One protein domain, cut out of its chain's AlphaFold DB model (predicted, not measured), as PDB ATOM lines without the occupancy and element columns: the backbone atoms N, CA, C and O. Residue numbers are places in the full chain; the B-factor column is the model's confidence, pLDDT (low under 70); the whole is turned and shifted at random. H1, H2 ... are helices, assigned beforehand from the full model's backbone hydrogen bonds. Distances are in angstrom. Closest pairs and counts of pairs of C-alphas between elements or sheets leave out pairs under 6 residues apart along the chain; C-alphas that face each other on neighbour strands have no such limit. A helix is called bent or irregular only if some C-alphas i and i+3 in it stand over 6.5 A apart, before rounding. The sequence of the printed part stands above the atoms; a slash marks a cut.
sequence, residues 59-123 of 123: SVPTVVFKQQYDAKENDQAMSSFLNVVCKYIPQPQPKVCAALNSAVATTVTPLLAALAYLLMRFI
ATOM      1  N   SER A  59     232.193 211.883 284.187       90.81
ATOM      2  CA  SER A  59     233.163 210.834 284.516       90.81
ATOM      3  C   SER A  59     232.986 209.606 283.623       90.81
ATOM      4  O   SER A  59     231.944 209.440 282.997       90.81
ATOM      5  N   VAL A  60     234.004 208.744 283.556       92.81
ATOM      6  CA  VAL A  60     233.930 207.429 282.902       92.81
ATOM      7  C   VAL A  60     234.488 206.341 283.832       92.81
ATOM      8  O   VAL A  60     235.473 206.610 284.524       92.81
ATOM      9  N   PRO A  61     233.931 205.113 283.811       92.88
ATOM     10  CA  PRO A  61     232.733 204.720 283.062       92.88
ATOM     11  C   PRO A  61     231.445 205.323 283.658       92.88
ATOM     12  O   PRO A  61     231.392 205.640 284.840       92.88
ATOM     13  N   THR A  62     230.412 205.484 282.826       94.81
ATOM     14  CA  THR A  62     229.055 205.872 283.253       94.81
ATOM     15  C   THR A  62     228.101 204.730 282.946       94.81
ATOM     16  O   THR A  62     228.056 204.256 281.810       94.81
ATOM     17  N   VAL A  63     227.338 204.280 283.938       95.06
ATOM     18  CA  VAL A  63     226.370 203.189 283.792       95.06
ATOM     19  C   VAL A  63     224.963 203.727 283.980       95.06
ATOM     20  O   VAL A  63     224.657 204.387 284.968       95.06
ATOM     21  N   VAL A  64     224.100 203.405 283.020       94.56
ATOM     22  CA  VAL A  64     222.682 203.757 283.036       94.56
ATOM     23  C   VAL A  64     221.826 202.518 282.878       94.56
ATOM     24  O   VAL A  64     222.127 201.629 282.080       94.56
ATOM     25  N   PHE A  65     220.715 202.487 283.603       95.06
ATOM     26  CA  PHE A  65     219.711 201.440 283.490       95.06
ATOM     27  C   PHE A  65     218.469 202.038 282.831       95.06
ATOM     28  O   PHE A  65     218.047 203.143 283.156       95.06
ATOM     29  N   LYS A  66     217.910 201.338 281.833       91.38
ATOM     30  CA  LYS A  66     216.751 201.809 281.046       91.38
ATOM     31  C   LYS A  66     216.907 203.231 280.474       91.38
ATOM     32  O   LYS A  66     215.934 203.970 280.393       91.38
ATOM     33  N   GLN A  67     218.124 203.593 280.058       89.38
ATOM     34  CA  GLN A  67     218.452 204.902 279.464       89.38
ATOM     35  C   GLN A  67     218.200 206.105 280.396       89.38
ATOM     36  O   GLN A  67     218.190 207.241 279.932       89.38
ATOM     37  N   GLN A  68     218.022 205.878 281.701       90.88
ATOM     38  CA  GLN A  68     217.872 206.938 282.695       90.88
ATOM     39  C   GLN A  68     219.119 206.994 283.573       90.88
ATOM     40  O   GLN A  68     219.619 205.966 284.034       90.88
ATOM     41  N   TYR A  69     219.639 208.205 283.769       93.56
ATOM     42  CA  TYR A  69     220.774 208.425 284.651       93.56
ATOM     43  C   TYR A  69     220.296 208.619 286.086       93.56
ATOM     44  O   TYR A  69     219.580 209.573 286.385       93.56
ATOM     45  N   ASP A  70     220.746 207.734 286.968       95.12
ATOM     46  CA  ASP A  70     220.644 207.882 288.412       95.12
ATOM     47  C   ASP A  70     222.063 207.809 288.983       95.12
ATOM     48  O   ASP A  70     222.770 206.816 288.805       95.12
ATOM     49  N   ALA A  71     222.499 208.884 289.644       94.44
ATOM     50  CA  ALA A  71     223.865 208.989 290.152       94.44
ATOM     51  C   ALA A  71     224.180 207.910 291.203       94.44
ATOM     52  O   ALA A  71     225.268 207.343 291.199       94.44
ATOM     53  N   LYS A  72     223.214 207.568 292.062       95.31
ATOM     54  CA  LYS A  72     223.397 206.548 293.099       95.31
ATOM     55  C   LYS A  72     223.520 205.164 292.476       95.31
ATOM     56  O   LYS A  72     224.321 204.355 292.937       95.31
ATOM     57  N   GLU A  73     222.729 204.866 291.453       96.25
ATOM     58  CA  GLU A  73     222.821 203.595 290.740       96.25
ATOM     59  C   GLU A  73     224.077 203.481 289.885       96.25
ATOM     60  O   GLU A  73     224.672 202.405 289.861       96.25
ATOM     61  N   ASN A  74     224.515 204.572 289.253       95.75
ATOM     62  CA  ASN A  74     225.812 204.646 288.587       95.75
ATOM     63  C   ASN A  74     226.938 204.293 289.570       95.75
ATOM     64  O   ASN A  74     227.692 203.353 289.324       95.75
ATOM     65  N   ASP A  75     226.990 204.967 290.722       95.44
ATOM     66  CA  ASP A  75     228.019 204.749 291.744       95.44
ATOM     67  C   ASP A  75     227.967 203.324 292.316       95.44
ATOM     68  O   ASP A  75     228.991 202.655 292.477       95.44
ATOM     69  N   GLN A  76     226.764 202.802 292.574       95.25
ATOM     70  CA  GLN A  76     226.593 201.417 293.010       95.25
ATOM     71  C   GLN A  76     227.057 200.430 291.940       95.25
ATOM     72  O   GLN A  76     227.736 199.461 292.275       95.25
ATOM     73  N   ALA A  77     226.753 200.675 290.667       96.00
ATOM     74  CA  ALA A  77     227.146 199.805 289.568       96.00
ATOM     75  C   ALA A  77     228.666 199.764 289.356       96.00
ATOM     76  O   ALA A  77     229.175 198.735 288.911       96.00
ATOM     77  N   MET A  78     229.388 200.827 289.730       93.19
ATOM     78  CA  MET A  78     230.857 200.838 289.717       93.19
ATOM     79  C   MET A  78     231.452 199.827 290.702       93.19
ATOM     80  O   MET A  78     232.500 199.247 290.432       93.19
ATOM     81  N   SER A  79     230.782 199.603 291.837       93.50
ATOM     82  CA  SER A  79     231.219 198.638 292.859       93.50
ATOM     83  C   SER A  79     230.633 197.237 292.653       93.50
ATOM     84  O   SER A  79     231.320 196.237 292.844       93.50
ATOM     85  N   SER A  80     229.363 197.152 292.256       94.06
ATOM     86  CA  SER A  80     228.658 195.908 291.965       94.06
ATOM     87  C   SER A  80     227.547 196.160 290.952       94.06
ATOM     88  O   SER A  80     226.397 196.442 291.298       94.06
ATOM     89  N   PHE A  81     227.882 195.999 289.672       95.06
ATOM     90  CA  PHE A  81     226.901 196.027 288.587       95.06
ATOM     91  C   PHE A  81     225.765 195.018 288.820       95.06
ATOM     92  O   PHE A  81     224.596 195.332 288.599       95.06
ATOM     93  N   LEU A  82     226.103 193.831 289.341       94.56
ATOM     94  CA  LEU A  82     225.162 192.750 289.642       94.56
ATOM     95  C   LEU A  82     224.060 193.196 290.627       94.56
ATOM     96  O   LEU A  82     222.880 192.942 290.388       94.56
ATOM     97  N   ASN A  83     224.422 193.914 291.696       92.12
ATOM     98  CA  ASN A  83     223.455 194.396 292.691       92.12
ATOM     99  C   ASN A  83     222.429 195.362 292.093       92.12
ATOM    100  O   ASN A  83     221.278 195.392 292.528       92.12
ATOM    101  N   VAL A  84     222.841 196.171 291.118       95.31
ATOM    102  CA  VAL A  84     221.949 197.147 290.492       95.31
ATOM    103  C   VAL A  84     221.121 196.490 289.393       95.31
ATOM    104  O   VAL A  84     219.898 196.618 289.406       95.31
ATOM    105  N   VAL A  85     221.736 195.702 288.503       95.00
ATOM    106  CA  VAL A  85     221.021 195.066 287.383       95.00
ATOM    107  C   VAL A  85     219.918 194.120 287.863       95.00
ATOM    108  O   VAL A  85     218.844 194.088 287.268       95.00
ATOM    109  N   CYS A  86     220.120 193.414 288.980       94.81
ATOM    110  CA  CYS A  86     219.111 192.515 289.539       94.81
ATOM    111  C   CYS A  86     217.823 193.233 289.983       94.81
ATOM    112  O   CYS A  86     216.770 192.600 290.006       94.81
ATOM    113  N   LYS A  87     217.850 194.546 290.258       92.62
ATOM    114  CA  LYS A  87     216.636 195.347 290.521       92.62
ATOM    115  C   LYS A  87     215.769 195.517 289.267       92.62
ATOM    116  O   LYS A  87     214.562 195.713 289.368       92.62
ATOM    117  N   TYR A  88     216.388 195.441 288.089       93.25
ATOM    118  CA  TYR A  88     215.753 195.682 286.795       93.25
ATOM    119  C   TYR A  88     215.296 194.407 286.079       93.25
ATOM    120  O   TYR A  88     214.573 194.502 285.085       93.25
ATOM    121  N   ILE A  89     215.691 193.228 286.567       92.31
ATOM    122  CA  ILE A  89     215.314 191.941 285.977       92.31
ATOM    123  C   ILE A  89     213.943 191.510 286.531       92.31
ATOM    124  O   ILE A  89     213.796 191.386 287.751       92.31
ATOM    125  N   PRO A  90     212.933 191.271 285.673       91.38
ATOM    126  CA  PRO A  90     211.620 190.804 286.109       91.38
ATOM    127  C   PRO A  90     211.676 189.371 286.661       91.38
ATOM    128  O   PRO A  90     212.636 188.635 286.443       91.38
ATOM    129  N   GLN A  91     210.628 188.967 287.379       88.12
ATOM    130  CA  GLN A  91     210.511 187.600 287.887       88.12
ATOM    131  C   GLN A  91     210.103 186.610 286.773       88.12
ATOM    132  O   GLN A  91     209.334 186.992 285.889       88.12
ATOM    133  N   PRO A  92     210.552 185.340 286.830       90.06
ATOM    134  CA  PRO A  92     211.469 184.787 287.826       90.06
ATOM    135  C   PRO A  92     212.911 185.254 287.591       90.06
ATOM    136  O   PRO A  92     213.450 185.144 286.491       90.06
ATOM    137  N   GLN A  93     213.551 185.763 288.641       90.00
ATOM    138  CA  GLN A  93     214.928 186.231 288.548       90.00
ATOM    139  C   GLN A  93     215.926 185.058 288.497       90.00
ATOM    140  O   GLN A  93     215.703 184.021 289.132       90.00
ATOM    141  N   PRO A  94     217.073 185.215 287.806       92.12
ATOM    142  CA  PRO A  94     218.177 184.264 287.875       92.12
ATOM    143  C   PRO A  94     218.623 184.014 289.321       92.12
ATOM    144  O   PRO A  94     218.651 184.938 290.136       92.12
ATOM    145  N   LYS A  95     219.057 182.785 289.635       91.31
ATOM    146  CA  LYS A  95     219.487 182.391 290.996       91.31
ATOM    147  C   LYS A  95     220.519 183.345 291.607       91.31
ATOM    148  O   LYS A  95     220.470 183.616 292.802       91.31
ATOM    149  N   VAL A  96     221.418 183.876 290.777       90.62
ATOM    150  CA  VAL A  96     222.449 184.832 291.200       90.62
ATOM    151  C   VAL A  96     221.856 186.123 291.779       90.62
ATOM    152  O   VAL A  96     222.434 186.683 292.699       90.62
ATOM    153  N   CYS A  97     220.676 186.554 291.323       92.06
ATOM    154  CA  CYS A  97     219.963 187.705 291.877       92.06
ATOM    155  C   CYS A  97     219.217 187.368 293.171       92.06
ATOM    156  O   CYS A  97     219.171 188.187 294.086       92.06
ATOM    157  N   ALA A  98     218.663 186.155 293.283       84.56
ATOM    158  CA  ALA A  98     217.970 185.718 294.495       84.56
ATOM    159  C   ALA A  98     218.904 185.709 295.720       84.56
ATOM    160  O   ALA A  98     218.500 186.135 296.799       84.56
ATOM    161  N   ALA A  99     220.167 185.304 295.531       78.75
ATOM    162  CA  ALA A  99     221.178 185.265 296.588       78.75
ATOM    163  C   ALA A  99     221.525 186.649 297.177       78.75
ATOM    164  O   ALA A  99     221.951 186.734 298.325       78.75
ATOM    165  N   LEU A 100     221.321 187.735 296.423       79.31
ATOM    166  CA  LEU A 100     221.624 189.103 296.868       79.31
ATOM    167  C   LEU A 100     220.531 189.680 297.777       79.31
ATOM    168  O   LEU A 100     220.804 190.555 298.594       79.31
ATOM    169  N   ASN A 101     219.299 189.176 297.659       63.56
ATOM    170  CA  ASN A 101     218.140 189.653 298.419       63.56
ATOM    171  C   ASN A 101     217.973 188.942 299.777       63.56
ATOM    172  O   ASN A 101     217.142 189.348 300.586       63.56
ATOM    173  N   SER A 102     218.751 187.889 300.057       56.88
ATOM    174  CA  SER A 102     218.629 187.076 301.279       56.88
ATOM    175  C   SER A 102     219.246 187.706 302.538       56.88
ATOM    176  O   SER A 102     219.169 187.113 303.607       56.88
ATOM    177  N   ALA A 103     219.836 188.903 302.447       53.56
ATOM    178  CA  ALA A 103     220.496 189.586 303.566       53.56
ATOM    179  C   ALA A 103     219.561 190.447 304.443       53.56
ATOM    180  O   ALA A 103     220.036 191.286 305.209       53.56
ATOM    181  N   VAL A 104     218.237 190.257 304.381       54.38
ATOM    182  CA  VAL A 104     217.338 190.798 305.412       54.38
ATOM    183  C   VAL A 104     217.430 189.878 306.623       54.38
ATOM    184  O   VAL A 104     216.685 188.910 306.759       54.38
ATOM    185  N   ALA A 105     218.394 190.172 307.495       48.66
ATOM    186  CA  ALA A 105     218.427 189.621 308.836       48.66
ATOM    187  C   ALA A 105     217.106 189.982 309.521       48.66
ATOM    188  O   ALA A 105     216.813 191.149 309.781       48.66
ATOM    189  N   THR A 106     216.297 188.969 309.797       51.44
ATOM    190  CA  THR A 106     215.191 189.042 310.737       51.44
ATOM    191  C   THR A 106     215.761 189.375 312.115       51.44
ATOM    192  O   THR A 106     216.025 188.498 312.932       51.44
ATOM    193  N   THR A 107     215.954 190.659 312.418       51.47
ATOM    194  CA  THR A 107     216.045 191.104 313.810       51.47
ATOM    195  C   THR A 107     214.642 190.987 314.392       51.47
ATOM    196  O   THR A 107     213.885 191.954 314.441       51.47
ATOM    197  N   VAL A 108     214.263 189.760 314.755       56.25
ATOM    198  CA  VAL A 108     213.081 189.492 315.566       56.25
ATOM    199  C   VAL A 108     213.308 190.233 316.875       56.25
ATOM    200  O   VAL A 108     214.240 189.953 317.624       56.25
ATOM    201  N   THR A 109     212.511 191.269 317.078       56.16
ATOM    202  CA  THR A 109     212.592 192.228 318.170       56.16
ATOM    203  C   THR A 109     212.454 191.510 319.521       56.16
ATOM    204  O   THR A 109     211.361 191.034 319.834       56.16
ATOM    205  N   PRO A 110     213.486 191.488 320.391       59.12
ATOM    206  CA  PRO A 110     213.356 190.956 321.756       59.12
ATOM    207  C   PRO A 110     212.390 191.781 322.634       59.12
ATOM    208  O   PRO A 110     212.017 191.364 323.729       59.12
ATOM    209  N   LEU A 111     211.933 192.939 322.141       59.62
ATOM    210  CA  LEU A 111     210.990 193.837 322.811       59.62
ATOM    211  C   LEU A 111     209.593 193.230 323.024       59.62
ATOM    212  O   LEU A 111     208.975 193.512 324.048       59.62
ATOM    213  N   LEU A 112     209.104 192.368 322.125       62.59
ATOM    214  CA  LEU A 112     207.790 191.727 322.304       62.59
ATOM    215  C   LEU A 112     207.817 190.647 323.397       62.59
ATOM    216  O   LEU A 112     206.858 190.516 324.155       62.59
ATOM    217  N   ALA A 113     208.934 189.930 323.537       66.31
ATOM    218  CA  ALA A 113     209.113 188.936 324.595       66.31
ATOM    219  C   ALA A 113     209.223 189.591 325.986       66.31
ATOM    220  O   ALA A 113     208.659 189.083 326.954       66.31
ATOM    221  N   ALA A 114     209.883 190.750 326.085       68.94
ATOM    222  CA  ALA A 114     209.973 191.513 327.331       68.94
ATOM    223  C   ALA A 114     208.610 192.079 327.777       68.94
ATOM    224  O   ALA A 114     208.285 192.035 328.964       68.94
ATOM    225  N   LEU A 115     207.787 192.553 326.834       73.50
ATOM    226  CA  LEU A 115     206.430 193.035 327.116       73.50
ATOM    227  C   LEU A 115     205.500 191.908 327.590       73.50
ATOM    228  O   LEU A 115     204.771 192.090 328.563       73.50
ATOM    229  N   ALA A 116     205.567 190.730 326.965       75.19
ATOM    230  CA  ALA A 116     204.787 189.568 327.392       75.19
ATOM    231  C   ALA A 116     205.201 189.058 328.787       75.19
ATOM    232  O   ALA A 116     204.342 188.725 329.603       75.19
ATOM    233  N   TYR A 117     206.503 189.054 329.094       78.81
ATOM    234  CA  TYR A 117     207.015 188.660 330.411       78.81
ATOM    235  C   TYR A 117     206.581 189.620 331.528       78.81
ATOM    236  O   TYR A 117     206.240 189.183 332.626       78.81
ATOM    237  N   LEU A 118     206.560 190.927 331.254       78.00
ATOM    238  CA  LEU A 118     206.088 191.918 332.220       78.00
ATOM    239  C   LEU A 118     204.582 191.786 332.477       78.00
ATOM    240  O   LEU A 118     204.171 191.846 333.631       78.00
ATOM    241  N   LEU A 119     203.772 191.526 331.448       77.56
ATOM    242  CA  LEU A 119     202.325 191.333 331.607       77.56
ATOM    243  C   LEU A 119     201.972 190.074 332.417       77.56
ATOM    244  O   LEU A 119     201.060 190.124 333.235       77.56
ATOM    245  N   MET A 120     202.722 188.975 332.267       73.75
ATOM    246  CA  MET A 120     202.518 187.755 333.069       73.75
ATOM    247  C   MET A 120     202.950 187.881 334.536       73.75
ATOM    248  O   MET A 120     202.585 187.038 335.343       73.75
ATOM    249  N   ARG A 121     203.741 188.898 334.899       71.44
ATOM    250  CA  ARG A 121     204.133 189.157 336.296       71.44
ATOM    251  C   ARG A 121     203.153 190.056 337.058       71.44
ATOM    252  O   ARG A 121     203.315 190.203 338.266       71.44
ATOM    253  N   PHE A 122     202.203 190.686 336.366       60.34
ATOM    254  CA  PHE A 122     201.231 191.627 336.939       60.34
ATOM    255  C   PHE A 122     199.803 191.060 337.052       60.34
ATOM    256  O   PHE A 122     198.919 191.767 337.535       60.34
ATOM    257  N   ILE A 123     199.585 189.811 336.627       62.00
ATOM    258  CA  ILE A 123     198.371 189.008 336.864       62.00
ATOM    259  C   ILE A 123     198.722 187.947 337.904       62.00
ATOM    260  O   ILE A 123     197.893 187.726 338.812       62.00
TER     261      ILE A 123
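What this domain is: This is residues 59 to 123 of the 123 residues of an uncharacterized protein of Bactrocera latifrons (UniProt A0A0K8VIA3). A small body, residues 59 to 101 with the kinked helix H1 and the short H2, has a long arm, residues 102 to 123, that sticks out and ends in helix H3. The arm makes the length. The printed part has 65 residues with three named helices, H1, H2, H3 in order, and no named strand: all helix. It is extended, with a radius of gyration of the C-alphas of 20.7 A and spans of 66 by 29 by 18 A.

Where its parts are: After residues 59 to 70, H1 holds residues 71 to 88, from C-alpha 71 at (223.865, 208.989, 290.152), 15.9 A long. It is irregular, C-alphas 79 and 82 being 9.0 A apart, with a kink of 131 degrees near residue 80. H2 is residues 95 to 98, 5.1 A. H3, residues 110 to 120, 16.0 A, ends at C-alpha 120 (202.518, 187.755, 333.069).

How they stand to each other: H1, with residues 82 to 86 alone, only just touches H2, with 3 pairs of C-alphas within 8 A; the closest are Cys 86 and Cys 97, 5.4 A. H3 is apart from both. Every O i to N i+4 pair is within hydrogen-bond range in H3, 8 of 14 in H1; H2 is too short for one.

The domain as a whole: The C-alphas of Val 60 and Ile 123, the farthest apart, are 67.2 A apart. The printed part has no cut. The link H2 to H3 is long. Residues 101 to 114 and 122 to 123 have pLDDT under 70.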